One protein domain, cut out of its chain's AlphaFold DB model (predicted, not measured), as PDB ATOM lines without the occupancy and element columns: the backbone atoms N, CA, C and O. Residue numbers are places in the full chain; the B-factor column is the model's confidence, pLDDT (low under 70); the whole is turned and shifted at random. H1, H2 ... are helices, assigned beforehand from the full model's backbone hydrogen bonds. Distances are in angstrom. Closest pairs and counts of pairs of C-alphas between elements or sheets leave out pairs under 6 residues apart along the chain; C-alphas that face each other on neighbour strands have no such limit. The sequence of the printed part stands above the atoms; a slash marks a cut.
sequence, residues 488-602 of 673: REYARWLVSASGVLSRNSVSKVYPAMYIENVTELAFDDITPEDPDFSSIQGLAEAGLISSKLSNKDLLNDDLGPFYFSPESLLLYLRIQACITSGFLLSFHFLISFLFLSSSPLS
ATOM      1  N   ARG A 488     -42.560  13.209 -21.808       92.94
ATOM      2  CA  ARG A 488     -43.028  12.548 -20.574       92.94
ATOM      3  C   ARG A 488     -44.085  11.473 -20.829       92.94
ATOM      4  O   ARG A 488     -43.875  10.316 -20.472       92.94
ATOM      5  N   GLU A 489     -45.201  11.846 -21.452       93.31
ATOM      6  CA  GLU A 489     -46.312  10.920 -21.721       93.31
ATOM      7  C   GLU A 489     -45.830   9.770 -22.605       93.31
ATOM      8  O   GLU A 489     -46.055   8.604 -22.289       93.31
ATOM      9  N   TYR A 490     -45.055  10.086 -23.649       92.88
ATOM     10  CA  TYR A 490     -44.502   9.076 -24.541       92.88
ATOM     11  C   TYR A 490     -43.541   8.107 -23.841       92.88
ATOM     12  O   TYR A 490     -43.579   6.906 -24.118       92.88
ATOM     13  N   ALA A 491     -42.718   8.589 -22.904       93.56
ATOM     14  CA  ALA A 491     -41.845   7.737 -22.100       93.56
ATOM     15  C   ALA A 491     -42.651   6.720 -21.272       93.56
ATOM     16  O   ALA A 491     -42.390   5.516 -21.326       93.56
ATOM     17  N   ARG A 492     -43.687   7.181 -20.561       94.31
ATOM     18  CA  ARG A 492     -44.587   6.308 -19.796       94.31
ATOM     19  C   ARG A 492     -45.378   5.352 -20.692       94.31
ATOM     20  O   ARG A 492     -45.485   4.171 -20.362       94.31
ATOM     21  N   TRP A 493     -45.885   5.810 -21.837       93.94
ATOM     22  CA  TRP A 493     -46.566   4.950 -22.814       93.94
ATOM     23  C   TRP A 493     -45.634   3.866 -23.371       93.94
ATOM     24  O   TRP A 493     -46.057   2.718 -23.468       93.94
ATOM     25  N   LEU A 494     -44.369   4.177 -23.681       92.12
ATOM     26  CA  LEU A 494     -43.374   3.197 -24.142       92.12
ATOM     27  C   LEU A 494     -43.108   2.105 -23.099       92.12
ATOM     28  O   LEU A 494     -43.139   0.919 -23.436       92.12
ATOM     29  N   VAL A 495     -42.880   2.480 -21.834       93.25
ATOM     30  CA  VAL A 495     -42.640   1.513 -20.749       93.25
ATOM     31  C   VAL A 495     -43.874   0.634 -20.537       93.25
ATOM     32  O   VAL A 495     -43.759  -0.595 -20.595       93.25
ATOM     33  N   SER A 496     -45.061   1.237 -20.412       93.00
ATOM     34  CA  SER A 496     -46.339   0.525 -20.254       93.00
ATOM     35  C   SER A 496     -46.643  -0.405 -21.433       93.00
ATOM     36  O   SER A 496     -46.989  -1.572 -21.236       93.00
ATOM     37  N   ALA A 497     -46.434   0.062 -22.667       91.75
ATOM     38  CA  ALA A 497     -46.580  -0.741 -23.878       91.75
ATOM     39  C   ALA A 497     -45.605  -1.924 -23.892       91.75
ATOM     40  O   ALA A 497     -46.002  -3.040 -24.226       91.75
ATOM     41  N   SER A 498     -44.345  -1.723 -23.491       90.56
ATOM     42  CA  SER A 498     -43.360  -2.807 -23.424       90.56
ATOM     43  C   SER A 498     -43.748  -3.875 -22.389       90.56
ATOM     44  O   SER A 498     -43.592  -5.071 -22.639       90.56
ATOM     45  N   GLY A 499     -44.341  -3.467 -21.261       88.38
ATOM     46  CA  GLY A 499     -44.853  -4.374 -20.237       88.38
ATOM     47  C   GLY A 499     -46.034  -5.218 -20.727       88.38
ATOM     48  O   GLY A 499     -45.986  -6.449 -20.616       88.38
ATOM     49  N   VAL A 500     -47.054  -4.555 -21.291       88.75
ATOM     50  CA  VAL A 500     -48.363  -5.134 -21.661       88.75
ATOM     51  C   VAL A 500     -48.351  -5.839 -23.023       88.75
ATOM     52  O   VAL A 500     -48.907  -6.929 -23.155       88.75
ATOM     53  N   LEU A 501     -47.728  -5.245 -24.044       85.12
ATOM     54  CA  LEU A 501     -47.778  -5.737 -25.428       85.12
ATOM     55  C   LEU A 501     -46.611  -6.674 -25.774       85.12
ATOM     56  O   LEU A 501     -46.776  -7.564 -26.615       85.12
ATOM     57  N   SER A 502     -45.434  -6.513 -25.151       83.38
ATOM     58  CA  SER A 502     -44.277  -7.340 -25.513       83.38
ATOM     59  C   SER A 502     -44.405  -8.771 -24.993       83.38
ATOM     60  O   SER A 502     -44.386  -9.042 -23.788       83.38
ATOM     61  N   ARG A 503     -44.432  -9.716 -25.936       78.62
ATOM     62  CA  ARG A 503     -44.272 -11.158 -25.681       78.62
ATOM     63  C   ARG A 503     -42.803 -11.587 -25.589       78.62
ATOM     64  O   ARG A 503     -42.532 -12.709 -25.180       78.62
ATOM     65  N   ASN A 504     -41.870 -10.718 -25.977       72.12
ATOM     66  CA  ASN A 504     -40.432 -10.954 -25.904       72.12
ATOM     67  C   ASN A 504     -39.855 -10.253 -24.663       72.12
ATOM     68  O   ASN A 504     -40.090  -9.061 -24.467       72.12
ATOM     69  N   SER A 505     -39.100 -10.977 -23.836       70.50
ATOM     70  CA  SER A 505     -38.436 -10.432 -22.645       70.50
ATOM     71  C   SER A 505     -37.312  -9.442 -22.979       70.50
ATOM     72  O   SER A 505     -37.090  -8.511 -22.214       70.50
ATOM     73  N   VAL A 506     -36.645  -9.591 -24.130       68.50
ATOM     74  CA  VAL A 506     -35.490  -8.761 -24.543       68.50
ATOM     75  C   VAL A 506     -35.894  -7.321 -24.913       68.50
ATOM     76  O   VAL A 506     -35.119  -6.377 -24.756       68.50
ATOM     77  N   SER A 507     -37.135  -7.134 -25.371       72.44
ATOM     78  CA  SER A 507     -37.729  -5.829 -25.703       72.44
ATOM     79  C   SER A 507     -38.671  -5.304 -24.611       72.44
ATOM     80  O   SER A 507     -39.509  -4.449 -24.887       72.44
ATOM     81  N   LYS A 508     -38.574  -5.817 -23.373       86.00
ATOM     82  CA  LYS A 508     -39.218  -5.182 -22.214       86.00
ATOM     83  C   LYS A 508     -38.328  -4.089 -21.636       86.00
ATOM     84  O   LYS A 508     -37.101  -4.209 -21.631       86.00
ATOM     85  N   VAL A 509     -38.979  -3.053 -21.126       88.94
ATOM     86  CA  VAL A 509     -38.416  -2.048 -20.228       88.94
ATOM     87  C   VAL A 509     -39.187  -2.162 -18.924       88.94
ATOM     88  O   VAL A 509     -40.405  -2.341 -18.932       88.94
ATOM     89  N   TYR A 510     -38.477  -2.078 -17.808       87.69
ATOM     90  CA  TYR A 510     -39.087  -2.039 -16.488       87.69
ATOM     91  C   TYR A 510     -39.010  -0.604 -15.957       87.69
ATOM     92  O   TYR A 510     -38.020   0.075 -16.234       87.69
ATOM     93  N   PRO A 511     -40.025  -0.120 -15.222       91.69
ATOM     94  CA  PRO A 511     -39.903   1.139 -14.505       91.69
ATOM     95  C   PRO A 511     -38.758   1.040 -13.488       91.69
ATOM     96  O   PRO A 511     -38.686   0.064 -12.740       91.69
ATOM     97  N   ALA A 512     -37.879   2.038 -13.453       90.12
ATOM     98  CA  ALA A 512     -36.791   2.110 -12.485       90.12
ATOM     99  C   ALA A 512     -37.323   2.368 -11.067       90.12
ATOM    100  O   ALA A 512     -38.302   3.092 -10.869       90.12
ATOM    101  N   MET A 513     -36.642   1.818 -10.065       87.88
ATOM    102  CA  MET A 513     -36.883   2.117  -8.654       87.88
ATOM    103  C   MET A 513     -35.808   3.087  -8.174       87.88
ATOM    104  O   MET A 513     -34.631   2.758  -8.277       87.88
ATOM    105  N   TYR A 514     -36.183   4.241  -7.617       88.00
ATOM    106  CA  TYR A 514     -35.204   5.106  -6.954       88.00
ATOM    107  C   TYR A 514     -34.682   4.441  -5.675       88.00
ATOM    108  O   TYR A 514     -35.467   3.963  -4.853       88.00
ATOM    109  N   ILE A 515     -33.361   4.438  -5.498       85.75
ATOM    110  CA  ILE A 515     -32.690   4.008  -4.271       85.75
ATOM    111  C   ILE A 515     -31.639   5.065  -3.939       85.75
ATOM    112  O   ILE A 515     -30.632   5.203  -4.639       85.75
ATOM    113  N   GLU A 516     -31.883   5.822  -2.870       84.31
ATOM    114  CA  GLU A 516     -31.007   6.908  -2.431       84.31
ATOM    115  C   GLU A 516     -29.553   6.424  -2.278       84.31
ATOM    116  O   GLU A 516     -29.295   5.354  -1.725       84.31
ATOM    117  N   ASN A 517     -28.599   7.207  -2.785       78.31
ATOM    118  CA  ASN A 517     -27.161   6.900  -2.799       78.31
ATOM    119  C   ASN A 517     -26.737   5.645  -3.606       78.31
ATOM    120  O   ASN A 517     -25.553   5.314  -3.616       78.31
ATOM    121  N   VAL A 518     -27.658   4.979  -4.322       82.38
ATOM    122  CA  VAL A 518     -27.363   3.829  -5.206       82.38
ATOM    123  C   VAL A 518     -27.750   4.112  -6.660       82.38
ATOM    124  O   VAL A 518     -26.951   3.860  -7.560       82.38
ATOM    125  N   THR A 519     -28.945   4.651  -6.917       82.69
ATOM    126  CA  THR A 519     -29.366   5.034  -8.274       82.69
ATOM    127  C   THR A 519     -28.877   6.428  -8.628       82.69
ATOM    128  O   THR A 519     -29.298   7.419  -8.027       82.69
ATOM    129  N   GLU A 520     -28.024   6.515  -9.645       87.00
ATOM    130  CA  GLU A 520     -27.603   7.789 -10.218       87.00
ATOM    131  C   GLU A 520     -28.671   8.314 -11.190       87.00
ATOM    132  O   GLU A 520     -29.163   7.580 -12.049       87.00
ATOM    133  N   LEU A 521     -29.036   9.592 -11.061       89.19
ATOM    134  CA  LEU A 521     -30.059  10.220 -11.899       89.19
ATOM    135  C   LEU A 521     -29.572  10.329 -13.351       89.19
ATOM    136  O   LEU A 521     -28.498  10.869 -13.613       89.19
ATOM    137  N   ALA A 522     -30.383   9.865 -14.302       87.25
ATOM    138  CA  ALA A 522     -30.064   9.892 -15.729       87.25
ATOM    139  C   ALA A 522     -29.935  11.311 -16.319       87.25
ATOM    140  O   ALA A 522     -29.171  11.521 -17.268       87.25
ATOM    141  N   PHE A 523     -30.658  12.272 -15.741       89.31
ATOM    142  CA  PHE A 523     -30.800  13.651 -16.214       89.31
ATOM    143  C   PHE A 523     -30.548  14.658 -15.074       89.31
ATOM    144  O   PHE A 523     -30.318  14.271 -13.929       89.31
ATOM    145  N   ASP A 524     -30.501  15.951 -15.388       86.25
ATOM    146  CA  ASP A 524     -30.337  17.054 -14.422       86.25
ATOM    147  C   ASP A 524     -31.666  17.734 -14.047       86.25
ATOM    148  O   ASP A 524     -31.750  18.374 -13.004       86.25
ATOM    149  N   ASP A 525     -32.699  17.603 -14.883       88.69
ATOM    150  CA  ASP A 525     -34.023  18.220 -14.715       88.69
ATOM    151  C   ASP A 525     -35.106  17.260 -14.193       88.69
ATOM    152  O   ASP A 525     -36.263  17.656 -14.073       88.69
ATOM    153  N   ILE A 526     -34.741  16.011 -13.884       90.19
ATOM    154  CA  ILE A 526     -35.650  14.955 -13.418       90.19
ATOM    155  C   ILE A 526     -35.186  14.473 -12.040       90.19
ATOM    156  O   ILE A 526     -34.097  13.910 -11.905       90.19
ATOM    157  N   THR A 527     -36.012  14.702 -11.021       90.38
ATOM    158  CA  THR A 527     -35.755  14.339  -9.616       90.38
ATOM    159  C   THR A 527     -36.610  13.121  -9.218       90.38
ATOM    160  O   THR A 527     -37.560  12.799  -9.935       90.38
ATOM    161  N   PRO A 528     -36.311  12.390  -8.127       88.56
ATOM    162  CA  PRO A 528     -37.077  11.190  -7.762       88.56
ATOM    163  C   PRO A 528     -38.511  11.472  -7.278       88.56
ATOM    164  O   PRO A 528     -39.314  10.549  -7.189       88.56
ATOM    165  N   GLU A 529     -38.851  12.732  -6.999       89.94
ATOM    166  CA  GLU A 529     -40.214  13.199  -6.709       89.94
ATOM    167  C   GLU A 529     -41.074  13.379  -7.978       89.94
ATOM    168  O   GLU A 529     -42.270  13.658  -7.880       89.94
ATOM    169  N   ASP A 530     -40.480  13.251  -9.169       91.31
ATOM    170  CA  ASP A 530     -41.175  13.380 -10.449       91.31
ATOM    171  C   ASP A 530     -42.167  12.211 -10.671       91.31
ATOM    172  O   ASP A 530     -41.782  11.044 -10.550       91.31
ATOM    173  N   PRO A 531     -43.438  12.472 -11.043       90.94
ATOM    174  CA  PRO A 531     -44.468  11.432 -11.139       90.94
ATOM    175  C   PRO A 531     -44.211  10.385 -12.236       90.94
ATOM    176  O   PRO A 531     -44.785   9.299 -12.184       90.94
ATOM    177  N   ASP A 532     -43.343  10.681 -13.207       93.75
ATOM    178  CA  ASP A 532     -42.931   9.761 -14.268       93.75
ATOM    179  C   ASP A 532     -41.464   9.327 -14.130       93.75
ATOM    180  O   ASP A 532     -40.952   8.663 -15.039       93.75
ATOM    181  N   PHE A 533     -40.801   9.641 -13.000       94.12
ATOM    182  CA  PHE A 533     -39.397   9.308 -12.720       94.12
ATOM    183  C   PHE A 533     -39.062   7.879 -13.150       94.12
ATOM    184  O   PHE A 533     -38.200   7.669 -14.001       94.12
ATOM    185  N   SER A 534     -39.805   6.898 -12.634       93.56
ATOM    186  CA  SER A 534     -39.589   5.477 -12.915       93.56
ATOM    187  C   SER A 534     -39.672   5.127 -14.403       93.56
ATOM    188  O   SER A 534     -38.947   4.246 -14.859       93.56
ATOM    189  N   SER A 535     -40.514   5.809 -15.186       94.56
ATOM    190  CA  SER A 535     -40.616   5.562 -16.631       94.56
ATOM    191  C   SER A 535     -39.447   6.186 -17.397       94.56
ATOM    192  O   SER A 535     -38.862   5.543 -18.266       94.56
ATOM    193  N   ILE A 536     -39.085   7.427 -17.059       93.50
ATOM    194  CA  ILE A 536     -38.017   8.186 -17.725       93.50
ATOM    195  C   ILE A 536     -36.646   7.574 -17.392       93.50
ATOM    196  O   ILE A 536     -35.885   7.219 -18.292       93.50
ATOM    197  N   GLN A 537     -36.363   7.366 -16.104       93.62
ATOM    198  CA  GLN A 537     -35.157   6.694 -15.619       93.62
ATOM    199  C   GLN A 537     -35.079   5.251 -16.151       93.62
ATOM    200  O   GLN A 537     -34.023   4.843 -16.623       93.62
ATOM    201  N   GLY A 538     -36.191   4.503 -16.182       91.50
ATOM    202  CA  GLY A 538     -36.222   3.126 -16.698       91.50
ATOM    203  C   GLY A 538     -35.861   3.006 -18.184       91.50
ATOM    204  O   GLY A 538     -35.173   2.066 -18.580       91.50
ATOM    205  N   LEU A 539     -36.248   3.978 -19.020       91.12
ATOM    206  CA  LEU A 539     -35.802   4.044 -20.422       91.12
ATOM    207  C   LEU A 539     -34.312   4.392 -20.552       91.12
ATOM    208  O   LEU A 539     -33.652   3.900 -21.471       91.12
ATOM    209  N   ALA A 540     -33.786   5.231 -19.657       90.25
ATOM    210  CA  ALA A 540     -32.383   5.638 -19.654       90.25
ATOM    211  C   ALA A 540     -31.453   4.514 -19.169       90.25
ATOM    212  O   ALA A 540     -30.445   4.237 -19.815       90.25
ATOM    213  N   GLU A 541     -31.824   3.818 -18.091       88.38
ATOM    214  CA  GLU A 541     -31.151   2.608 -17.593       88.38
ATOM    215  C   GLU A 541     -31.226   1.458 -18.607       88.38
ATOM    216  O   GLU A 541     -30.277   0.695 -18.761       88.38
ATOM    217  N   ALA A 542     -32.319   1.368 -19.371       86.00
ATOM    218  CA  ALA A 542     -32.435   0.434 -20.485       86.00
ATOM    219  C   ALA A 542     -31.633   0.846 -21.740       86.00
ATOM    220  O   ALA A 542     -31.736   0.142 -22.746       86.00
ATOM    221  N   GLY A 543     -30.891   1.961 -21.729       83.56
ATOM    222  CA  GLY A 543     -30.089   2.437 -22.864       83.56
ATOM    223  C   GLY A 543     -30.905   2.873 -24.090       83.56
ATOM    224  O   GLY A 543     -30.379   2.899 -25.199       83.56
ATOM    225  N   LEU A 544     -32.200   3.168 -23.923       84.19
ATOM    226  CA  LEU A 544     -33.105   3.549 -25.019       84.19
ATOM    227  C   LEU A 544     -33.193   5.061 -25.232       84.19
ATOM    228  O   LEU A 544     -33.527   5.505 -26.332       84.19
ATOM    229  N   ILE A 545     -32.890   5.840 -24.192       85.50
ATOM    230  CA  ILE A 545     -32.722   7.291 -24.265       85.50
ATOM    231  C   ILE A 545     -31.365   7.677 -23.676       85.50
ATOM    232  O   ILE A 545     -30.960   7.201 -22.613       85.50
ATOM    233  N   SER A 546     -30.646   8.535 -24.390       78.12
ATOM    234  CA  SER A 546     -29.290   8.945 -24.031       78.12
ATOM    235  C   SER A 546     -29.299   9.816 -22.783       78.12
ATOM    236  O   SER A 546     -30.157  10.680 -22.612       78.12
ATOM    237  N   SER A 547     -28.331   9.577 -21.910       83.25
ATOM    238  CA  SER A 547     -28.318  10.070 -20.536       83.25
ATOM    239  C   SER A 547     -26.899  10.029 -19.974       83.25
ATOM    240  O   SER A 547     -25.997   9.450 -20.590       83.25
ATOM    241  N   LYS A 548     -26.716  10.538 -18.751       81.25
ATOM    242  CA  LYS A 548     -25.483  10.350 -17.963       81.25
ATOM    243  C   LYS A 548     -25.078   8.876 -17.828       81.25
ATOM    244  O   LYS A 548     -23.894   8.572 -17.715       81.25
ATOM    245  N   LEU A 549     -26.053   7.961 -17.837       77.44
ATOM    246  CA  LEU A 549     -25.833   6.523 -17.661       77.44
ATOM    247  C   LEU A 549     -25.262   5.890 -18.934       77.44
ATOM    248  O   LEU A 549     -24.251   5.195 -18.868       77.44
ATOM    249  N   SER A 550     -25.847   6.218 -20.091       69.12
ATOM    250  CA  SER A 550     -25.477   5.665 -21.405       69.12
ATOM    251  C   SER A 550     -24.025   5.932 -21.826       69.12
ATOM    252  O   SER A 550     -23.539   5.288 -22.748       69.12
ATOM    253  N   ASN A 551     -23.339   6.892 -21.199       55.56
ATOM    254  CA  ASN A 551     -21.984   7.293 -21.583       55.56
ATOM    255  C   ASN A 551     -20.875   6.538 -20.817       55.56
ATOM    256  O   ASN A 551     -19.694   6.766 -21.067       55.56
ATOM    257  N   LYS A 552     -21.236   5.662 -19.866       49.19
ATOM    258  CA  LYS A 552     -20.283   4.945 -18.991       49.19
ATOM    259  C   LYS A 552     -19.689   3.695 -19.632       49.19
ATOM    260  O   LYS A 552     -18.567   3.322 -19.299       49.19
ATOM    261  N   ASP A 553     -20.394   3.100 -20.591       43.09
ATOM    262  CA  ASP A 553     -19.917   1.926 -21.328       43.09
ATOM    263  C   ASP A 553     -18.767   2.248 -22.298       43.09
ATOM    264  O   ASP A 553     -18.042   1.343 -22.703       43.09
ATOM    265  N   LEU A 554     -18.500   3.533 -22.579       45.03
ATOM    266  CA  LEU A 554     -17.330   3.991 -23.347       45.03
ATOM    267  C   LEU A 554     -15.975   3.757 -22.645       45.03
ATOM    268  O   LEU A 554     -14.942   4.168 -23.168       45.03
ATOM    269  N   LEU A 555     -15.961   3.131 -21.462       44.47
ATOM    270  CA  LEU A 555     -14.748   2.711 -20.750       44.47
ATOM    271  C   LEU A 555     -14.503   1.188 -20.806       44.47
ATOM    272  O   LEU A 555     -13.591   0.702 -20.137       44.47
ATOM    273  N   ASN A 556     -15.291   0.440 -21.589       38.97
ATOM    274  CA  ASN A 556     -15.108  -0.993 -21.835       38.97
ATOM    275  C   ASN A 556     -14.901  -1.245 -23.344       38.97
ATOM    276  O   ASN A 556     -15.863  -1.271 -24.109       38.97
ATOM    277  N   ASP A 557     -13.650  -1.452 -23.772       40.53
ATOM    278  CA  ASP A 557     -13.226  -1.578 -25.184       40.53
ATOM    279  C   ASP A 557     -13.625  -2.912 -25.884       40.53
ATOM    280  O   ASP A 557     -12.859  -3.464 -26.674       40.53
ATOM    281  N   ASP A 558     -14.830  -3.440 -25.637       35.41
ATOM    282  CA  ASP A 558     -15.344  -4.690 -26.233       35.41
ATOM    283  C   ASP A 558     -16.631  -4.464 -27.060       35.41
ATOM    284  O   ASP A 558     -17.752  -4.615 -26.577       35.41
ATOM    285  N   LEU A 559     -16.446  -4.107 -28.340       47.72
ATOM    286  CA  LEU A 559     -17.378  -4.233 -29.485       47.72
ATOM    287  C   LEU A 559     -18.901  -4.310 -29.172       47.72
ATOM    288  O   LEU A 559     -19.572  -5.296 -29.493       47.72
ATOM    289  N   GLY A 560     -19.456  -3.227 -28.614       31.02
ATOM    290  CA  GLY A 560     -20.899  -2.998 -28.430       31.02
ATOM    291  C   GLY A 560     -21.550  -2.149 -29.544       31.02
ATOM    292  O   GLY A 560     -20.841  -1.532 -30.341       31.02
ATOM    293  N   PRO A 561     -22.895  -2.122 -29.650       45.66
ATOM    294  CA  PRO A 561     -23.611  -1.456 -30.743       45.66
ATOM    295  C   PRO A 561     -23.593   0.081 -30.655       45.66
ATOM    296  O   PRO A 561     -23.424   0.655 -29.585       45.66
ATOM    297  N   PHE A 562     -23.844   0.740 -31.792       41.94
ATOM    298  CA  PHE A 562     -23.950   2.199 -31.907       41.94
ATOM    299  C   PHE A 562     -24.969   2.798 -30.923       41.94
ATOM    300  O   PHE A 562     -26.180   2.624 -31.089       41.94
ATOM    301  N   TYR A 563     -24.475   3.546 -29.934       43.53
ATOM    302  CA  TYR A 563     -25.305   4.306 -29.002       43.53
ATOM    303  C   TYR A 563     -25.864   5.573 -29.662       43.53
ATOM    304  O   TYR A 563     -25.147   6.333 -30.307       43.53
ATOM    305  N   PHE A 564     -27.161   5.800 -29.467       37.38
ATOM    306  CA  PHE A 564     -27.871   7.018 -29.861       37.38
ATOM    307  C   PHE A 564     -27.365   8.219 -29.033       37.38
ATOM    308  O   PHE A 564     -27.197   8.079 -27.821       37.38
ATOM    309  N   SER A 565     -27.158   9.402 -29.634       43.44
ATOM    310  CA  SER A 565     -26.737  10.627 -28.920       43.44
ATOM    311  C   SER A 565     -27.390  11.919 -29.468       43.44
ATOM    312  O   SER A 565     -26.869  12.566 -30.373       43.44
ATOM    313  N   PRO A 566     -28.538  12.377 -28.936       37.31
ATOM    314  CA  PRO A 566     -29.328  13.453 -29.535       37.31
ATOM    315  C   PRO A 566     -28.720  14.873 -29.446       37.31
ATOM    316  O   PRO A 566     -29.364  15.806 -29.929       37.31
ATOM    317  N   GLU A 567     -27.514  15.071 -28.890       44.47
ATOM    318  CA  GLU A 567     -26.914  16.406 -28.655       44.47
ATOM    319  C   GLU A 567     -25.459  16.601 -29.146       44.47
ATOM    320  O   GLU A 567     -24.711  17.432 -28.621       44.47
ATOM    321  N   SER A 568     -25.057  15.921 -30.223       52.31
ATOM    322  CA  SER A 568     -23.747  16.118 -30.874       52.31
ATOM    323  C   SER A 568     -23.434  17.591 -31.248       52.31
ATOM    324  O   SER A 568     -22.277  18.016 -31.191       52.31
ATOM    325  N   LEU A 569     -24.449  18.416 -31.546       47.19
ATOM    326  CA  LEU A 569     -24.287  19.834 -31.923       47.19
ATOM    327  C   LEU A 569     -24.123  20.816 -30.745       47.19
ATOM    328  O   LEU A 569     -23.314  21.744 -30.841       47.19
ATOM    329  N   LEU A 570     -24.856  20.645 -29.637       52.69
ATOM    330  CA  LEU A 570     -24.722  21.538 -28.474       52.69
ATOM    331  C   LEU A 570     -23.386  21.330 -27.760       52.69
ATOM    332  O   LEU A 570     -22.782  22.304 -27.307       52.69
ATOM    333  N   LEU A 571     -22.890  20.090 -27.727       51.44
ATOM    334  CA  LEU A 571     -21.572  19.769 -27.192       51.44
ATOM    335  C   LEU A 571     -20.462  20.505 -27.962       51.44
ATOM    336  O   LEU A 571     -19.640  21.178 -27.342       51.44
ATOM    337  N   TYR A 572     -20.484  20.469 -29.300       49.94
ATOM    338  CA  TYR A 572     -19.500  21.177 -30.130       49.94
ATOM    339  C   TYR A 572     -19.531  22.698 -29.904       49.94
ATOM    340  O   TYR A 572     -18.486  23.318 -29.703       49.94
ATOM    341  N   LEU A 573     -20.724  23.304 -29.866       51.56
ATOM    342  CA  LEU A 573     -20.875  24.746 -29.635       51.56
ATOM    343  C   LEU A 573     -20.441  25.173 -28.222       51.56
ATOM    344  O   LEU A 573     -19.797  26.213 -28.080       51.56
ATOM    345  N   ARG A 574     -20.728  24.373 -27.183       50.31
ATOM    346  CA  ARG A 574     -20.263  24.644 -25.811       50.31
ATOM    347  C   ARG A 574     -18.752  24.465 -25.668       50.31
ATOM    348  O   ARG A 574     -18.110  25.330 -25.084       50.31
ATOM    349  N   ILE A 575     -18.164  23.420 -26.255       57.06
ATOM    350  CA  ILE A 575     -16.703  23.234 -26.285       57.06
ATOM    351  C   ILE A 575     -16.031  24.427 -26.981       57.06
ATOM    352  O   ILE A 575     -15.095  25.005 -26.431       57.06
ATOM    353  N   GLN A 576     -16.550  24.865 -28.132       49.97
ATOM    354  CA  GLN A 576     -16.022  26.024 -28.853       49.97
ATOM    355  C   GLN A 576     -16.164  27.332 -28.049       49.97
ATOM    356  O   GLN A 576     -15.258  28.168 -28.072       49.97
ATOM    357  N   ALA A 577     -17.251  27.504 -27.288       54.22
ATOM    358  CA  ALA A 577     -17.431  28.629 -26.366       54.22
ATOM    359  C   ALA A 577     -16.445  28.594 -25.179       54.22
ATOM    360  O   ALA A 577     -15.893  29.630 -24.807       54.22
ATOM    361  N   CYS A 578     -16.155  27.420 -24.609       52.34
ATOM    362  CA  CYS A 578     -15.162  27.272 -23.535       52.34
ATOM    363  C   CYS A 578     -13.730  27.522 -24.042       52.34
ATOM    364  O   CYS A 578     -12.964  28.243 -23.404       52.34
ATOM    365  N   ILE A 579     -13.389  27.007 -25.230       58.75
ATOM    366  CA  ILE A 579     -12.098  27.256 -25.893       58.75
ATOM    367  C   ILE A 579     -11.911  28.751 -26.196       58.75
ATOM    368  O   ILE A 579     -10.838  29.294 -25.943       58.75
ATOM    369  N   THR A 580     -12.942  29.442 -26.695       57.81
ATOM    370  CA  THR A 580     -12.848  30.876 -27.035       57.81
ATOM    371  C   THR A 580     -12.918  31.818 -25.829       57.81
ATOM    372  O   THR A 580     -12.412  32.935 -25.917       57.81
ATOM    373  N   SER A 581     -13.479  31.386 -24.694       63.06
ATOM    374  CA  SER A 581     -13.495  32.159 -23.436       63.06
ATOM    375  C   SER A 581     -12.301  31.884 -22.513       63.06
ATOM    376  O   SER A 581     -12.112  32.601 -21.532       63.06
ATOM    377  N   GLY A 582     -11.481  30.868 -22.808       53.47
ATOM    378  CA  GLY A 582     -10.277  30.526 -22.043       53.47
ATOM    379  C   GLY A 582     -10.537  29.882 -20.674       53.47
ATOM    380  O   GLY A 582      -9.585  29.593 -19.947       53.47
ATOM    381  N   PHE A 583     -11.798  29.618 -20.316       53.03
ATOM    382  CA  PHE A 583     -12.169  28.965 -19.059       53.03
ATOM    383  C   PHE A 583     -11.938  27.451 -19.133       53.03
ATOM    384  O   PHE A 583     -12.852  26.649 -19.294       53.03
ATOM    385  N   LEU A 584     -10.671  27.064 -18.975       52.75
ATOM    386  CA  LEU A 584     -10.202  25.675 -18.915       52.75
ATOM    387  C   LEU A 584     -10.237  25.091 -17.481       52.75
ATOM    388  O   LEU A 584      -9.615  24.068 -17.202       52.75
ATOM    389  N   LEU A 585     -10.949  25.739 -16.548       43.19
ATOM    390  CA  LEU A 585     -11.106  25.259 -15.172       43.19
ATOM    391  C   LEU A 585     -12.288  24.285 -15.067       43.19
ATOM    392  O   LEU A 585     -13.442  24.681 -15.182       43.19
ATOM    393  N   SER A 586     -11.969  23.028 -14.753       44.00
ATOM    394  CA  SER A 586     -12.903  21.917 -14.523       44.00
ATOM    395  C   SER A 586     -13.740  21.482 -15.736       44.00
ATOM    396  O   SER A 586     -14.948  21.689 -15.809       44.00
ATOM    397  N   PHE A 587     -13.110  20.702 -16.622       43.53
ATOM    398  CA  PHE A 587     -13.788  19.862 -17.627       43.53
ATOM    399  C   PHE A 587     -14.740  18.793 -17.030       43.53
ATOM    400  O   PHE A 587     -15.365  18.045 -17.773       43.53
ATOM    401  N   HIS A 588     -14.854  18.710 -15.699       42.09
ATOM    402  CA  HIS A 588     -15.670  17.739 -14.967       42.09
ATOM    403  C   HIS A 588     -17.009  18.336 -14.471       42.09
ATOM    404  O   HIS A 588     -17.666  17.758 -13.603       42.09
ATOM    405  N   PHE A 589     -17.421  19.510 -14.967       40.09
ATOM    406  CA  PHE A 589     -18.651  20.180 -14.525       40.09
ATOM    407  C   PHE A 589     -19.555  20.594 -15.701       40.09
ATOM    408  O   PHE A 589     -19.142  21.325 -16.595       40.09
ATOM    409  N   LEU A 590     -20.810  20.129 -15.661       44.81
ATOM    410  CA  LEU A 590     -21.919  20.457 -16.574       44.81
ATOM    411  C   LEU A 590     -21.725  20.130 -18.077       44.81
ATOM    412  O   LEU A 590     -21.989  20.951 -18.961       44.81
ATOM    413  N   ILE A 591     -21.504  18.844 -18.378       52.97
ATOM    414  CA  ILE A 591     -22.344  18.229 -19.424       52.97
ATOM    415  C   ILE A 591     -23.722  18.005 -18.787       52.97
ATOM    416  O   ILE A 591     -23.957  16.981 -18.149       52.97
ATOM    417  N   SER A 592     -24.599  19.007 -18.879       61.38
ATOM    418  CA  SER A 592     -25.979  18.894 -18.395       61.38
ATOM    419  C   SER A 592     -26.794  18.038 -19.360       61.38
ATOM    420  O   SER A 592     -26.960  18.435 -20.513       61.38
ATOM    421  N   PHE A 593     -27.328  16.914 -18.894       74.06
ATOM    422  CA  PHE A 593     -28.248  16.076 -19.663       74.06
ATOM    423  C   PHE A 593     -29.678  16.452 -19.277       74.06
ATOM    424  O   PHE A 593     -30.116  16.152 -18.169       74.06
ATOM    425  N   LEU A 594     -30.407  17.111 -20.178       81.69
ATOM    426  CA  LEU A 594     -31.776  17.567 -19.930       81.69
ATOM    427  C   LEU A 594     -32.776  16.699 -20.704       81.69
ATOM    428  O   LEU A 594     -32.690  16.577 -21.927       81.69
ATOM    429  N   PHE A 595     -33.748  16.113 -20.008       82.56
ATOM    430  CA  PHE A 595     -34.831  15.359 -20.637       82.56
ATOM    431  C   PHE A 595     -35.905  16.284 -21.228       82.56
ATOM    432  O   PHE A 595     -36.537  15.934 -22.228       82.56
ATOM    433  N   LEU A 596     -36.087  17.478 -20.654       85.38
ATOM    434  CA  LEU A 596     -37.098  18.467 -21.033       85.38
ATOM    435  C   LEU A 596     -38.504  17.846 -21.020       85.38
ATOM    436  O   LEU A 596     -39.210  17.865 -22.028       85.38
ATOM    437  N   SER A 597     -38.899  17.261 -19.886       83.00
ATOM    438  CA  SER A 597     -40.085  16.390 -19.765       83.00
ATOM    439  C   SER A 597     -41.377  16.952 -20.376       83.00
ATOM    440  O   SER A 597     -42.080  16.231 -21.085       83.00
ATOM    441  N   SER A 598     -41.661  18.240 -20.161       83.88
ATOM    442  CA  SER A 598     -42.856  18.936 -20.671       83.88
ATOM    443  C   SER A 598     -42.732  19.462 -22.111       83.88
ATOM    444  O   SER A 598     -43.603  20.199 -22.570       83.88
ATOM    445  N   SER A 599     -41.648  19.152 -22.828       85.38
ATOM    446  CA  SER A 599     -41.491  19.540 -24.235       85.38
ATOM    447  C   SER A 599     -42.284  18.607 -25.169       85.38
ATOM    448  O   SER A 599     -42.424  17.413 -24.875       85.38
ATOM    449  N   PRO A 600     -42.824  19.127 -26.291       87.38
ATOM    450  CA  PRO A 600     -43.566  18.316 -27.253       87.38
ATOM    451  C   PRO A 600     -42.646  17.284 -27.912       87.38
ATOM    452  O   PRO A 600     -41.505  17.586 -28.269       87.38
ATOM    453  N   LEU A 601     -43.153  16.067 -28.103       87.81
ATOM    454  CA  LEU A 601     -42.399  14.966 -28.687       87.81
ATOM    455  C   LEU A 601     -42.004  15.279 -30.138       87.81
ATOM    456  O   LEU A 601     -42.846  15.539 -31.000       87.81
ATOM    457  N   SER A 602     -40.706  15.209 -30.434       85.56
ATOM    458  CA  SER A 602     -40.211  15.406 -31.794       85.56
ATOM    459  C   SER A 602     -40.407  14.149 -32.655       85.56
ATOM    460  O   SER A 602     -40.352  13.020 -32.166       85.56
TER     461      SER A 602
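Overview. This is residues 488 to 602 of the 673 residues of the protein "Plectin-like isoform X5" of Gossypium australe (UniProt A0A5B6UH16). Little regular structure: H1 and H2 cross at one end amid long loops, while H3 lies far off at the other end. Residues 555 to 562 stick out as a loop, and so do residues 579 to 586, of which 579 to 581 belong to H3. The 115 printed residues hold three named helices, H1, H2, H3 in chain order, and no named strand; the class is all helix, with 37 residues in named elements. The whole is only just loose, close to compact, with a radius of gyration of the C-alphas of 16.2 A and spans of 53 by 35 by 33 A.

Along the chain. H1, residues 488 to 501, is 19.5 A long and begins at C-alpha 488 (-43.028, 12.548, -20.574). H3, residues 568 to 581, is 20.4 A long and ends at C-alpha 581 (-13.495, 32.159, -23.436). H2, residues 533 to 541, is 11.7 A long.

Arrangement. H1 and H2 touch, about perpendicular at 73 degrees; their closest C-alphas, of Arg 492 and Ser 535, are 5.1 A apart. H3 is apart from both. Every O i to N i+4 pair is within hydrogen-bond range in H1 and H2, and 9 of 10 in H3.

Size, cuts and confidence. The C-alphas farthest apart, of Arg 503 and Gly 582, are 53.9 A apart. The printed part has no cut. Both links are long, with 31 and 26 residues. Residue 506 and residues 550 to 592 have pLDDT under 70.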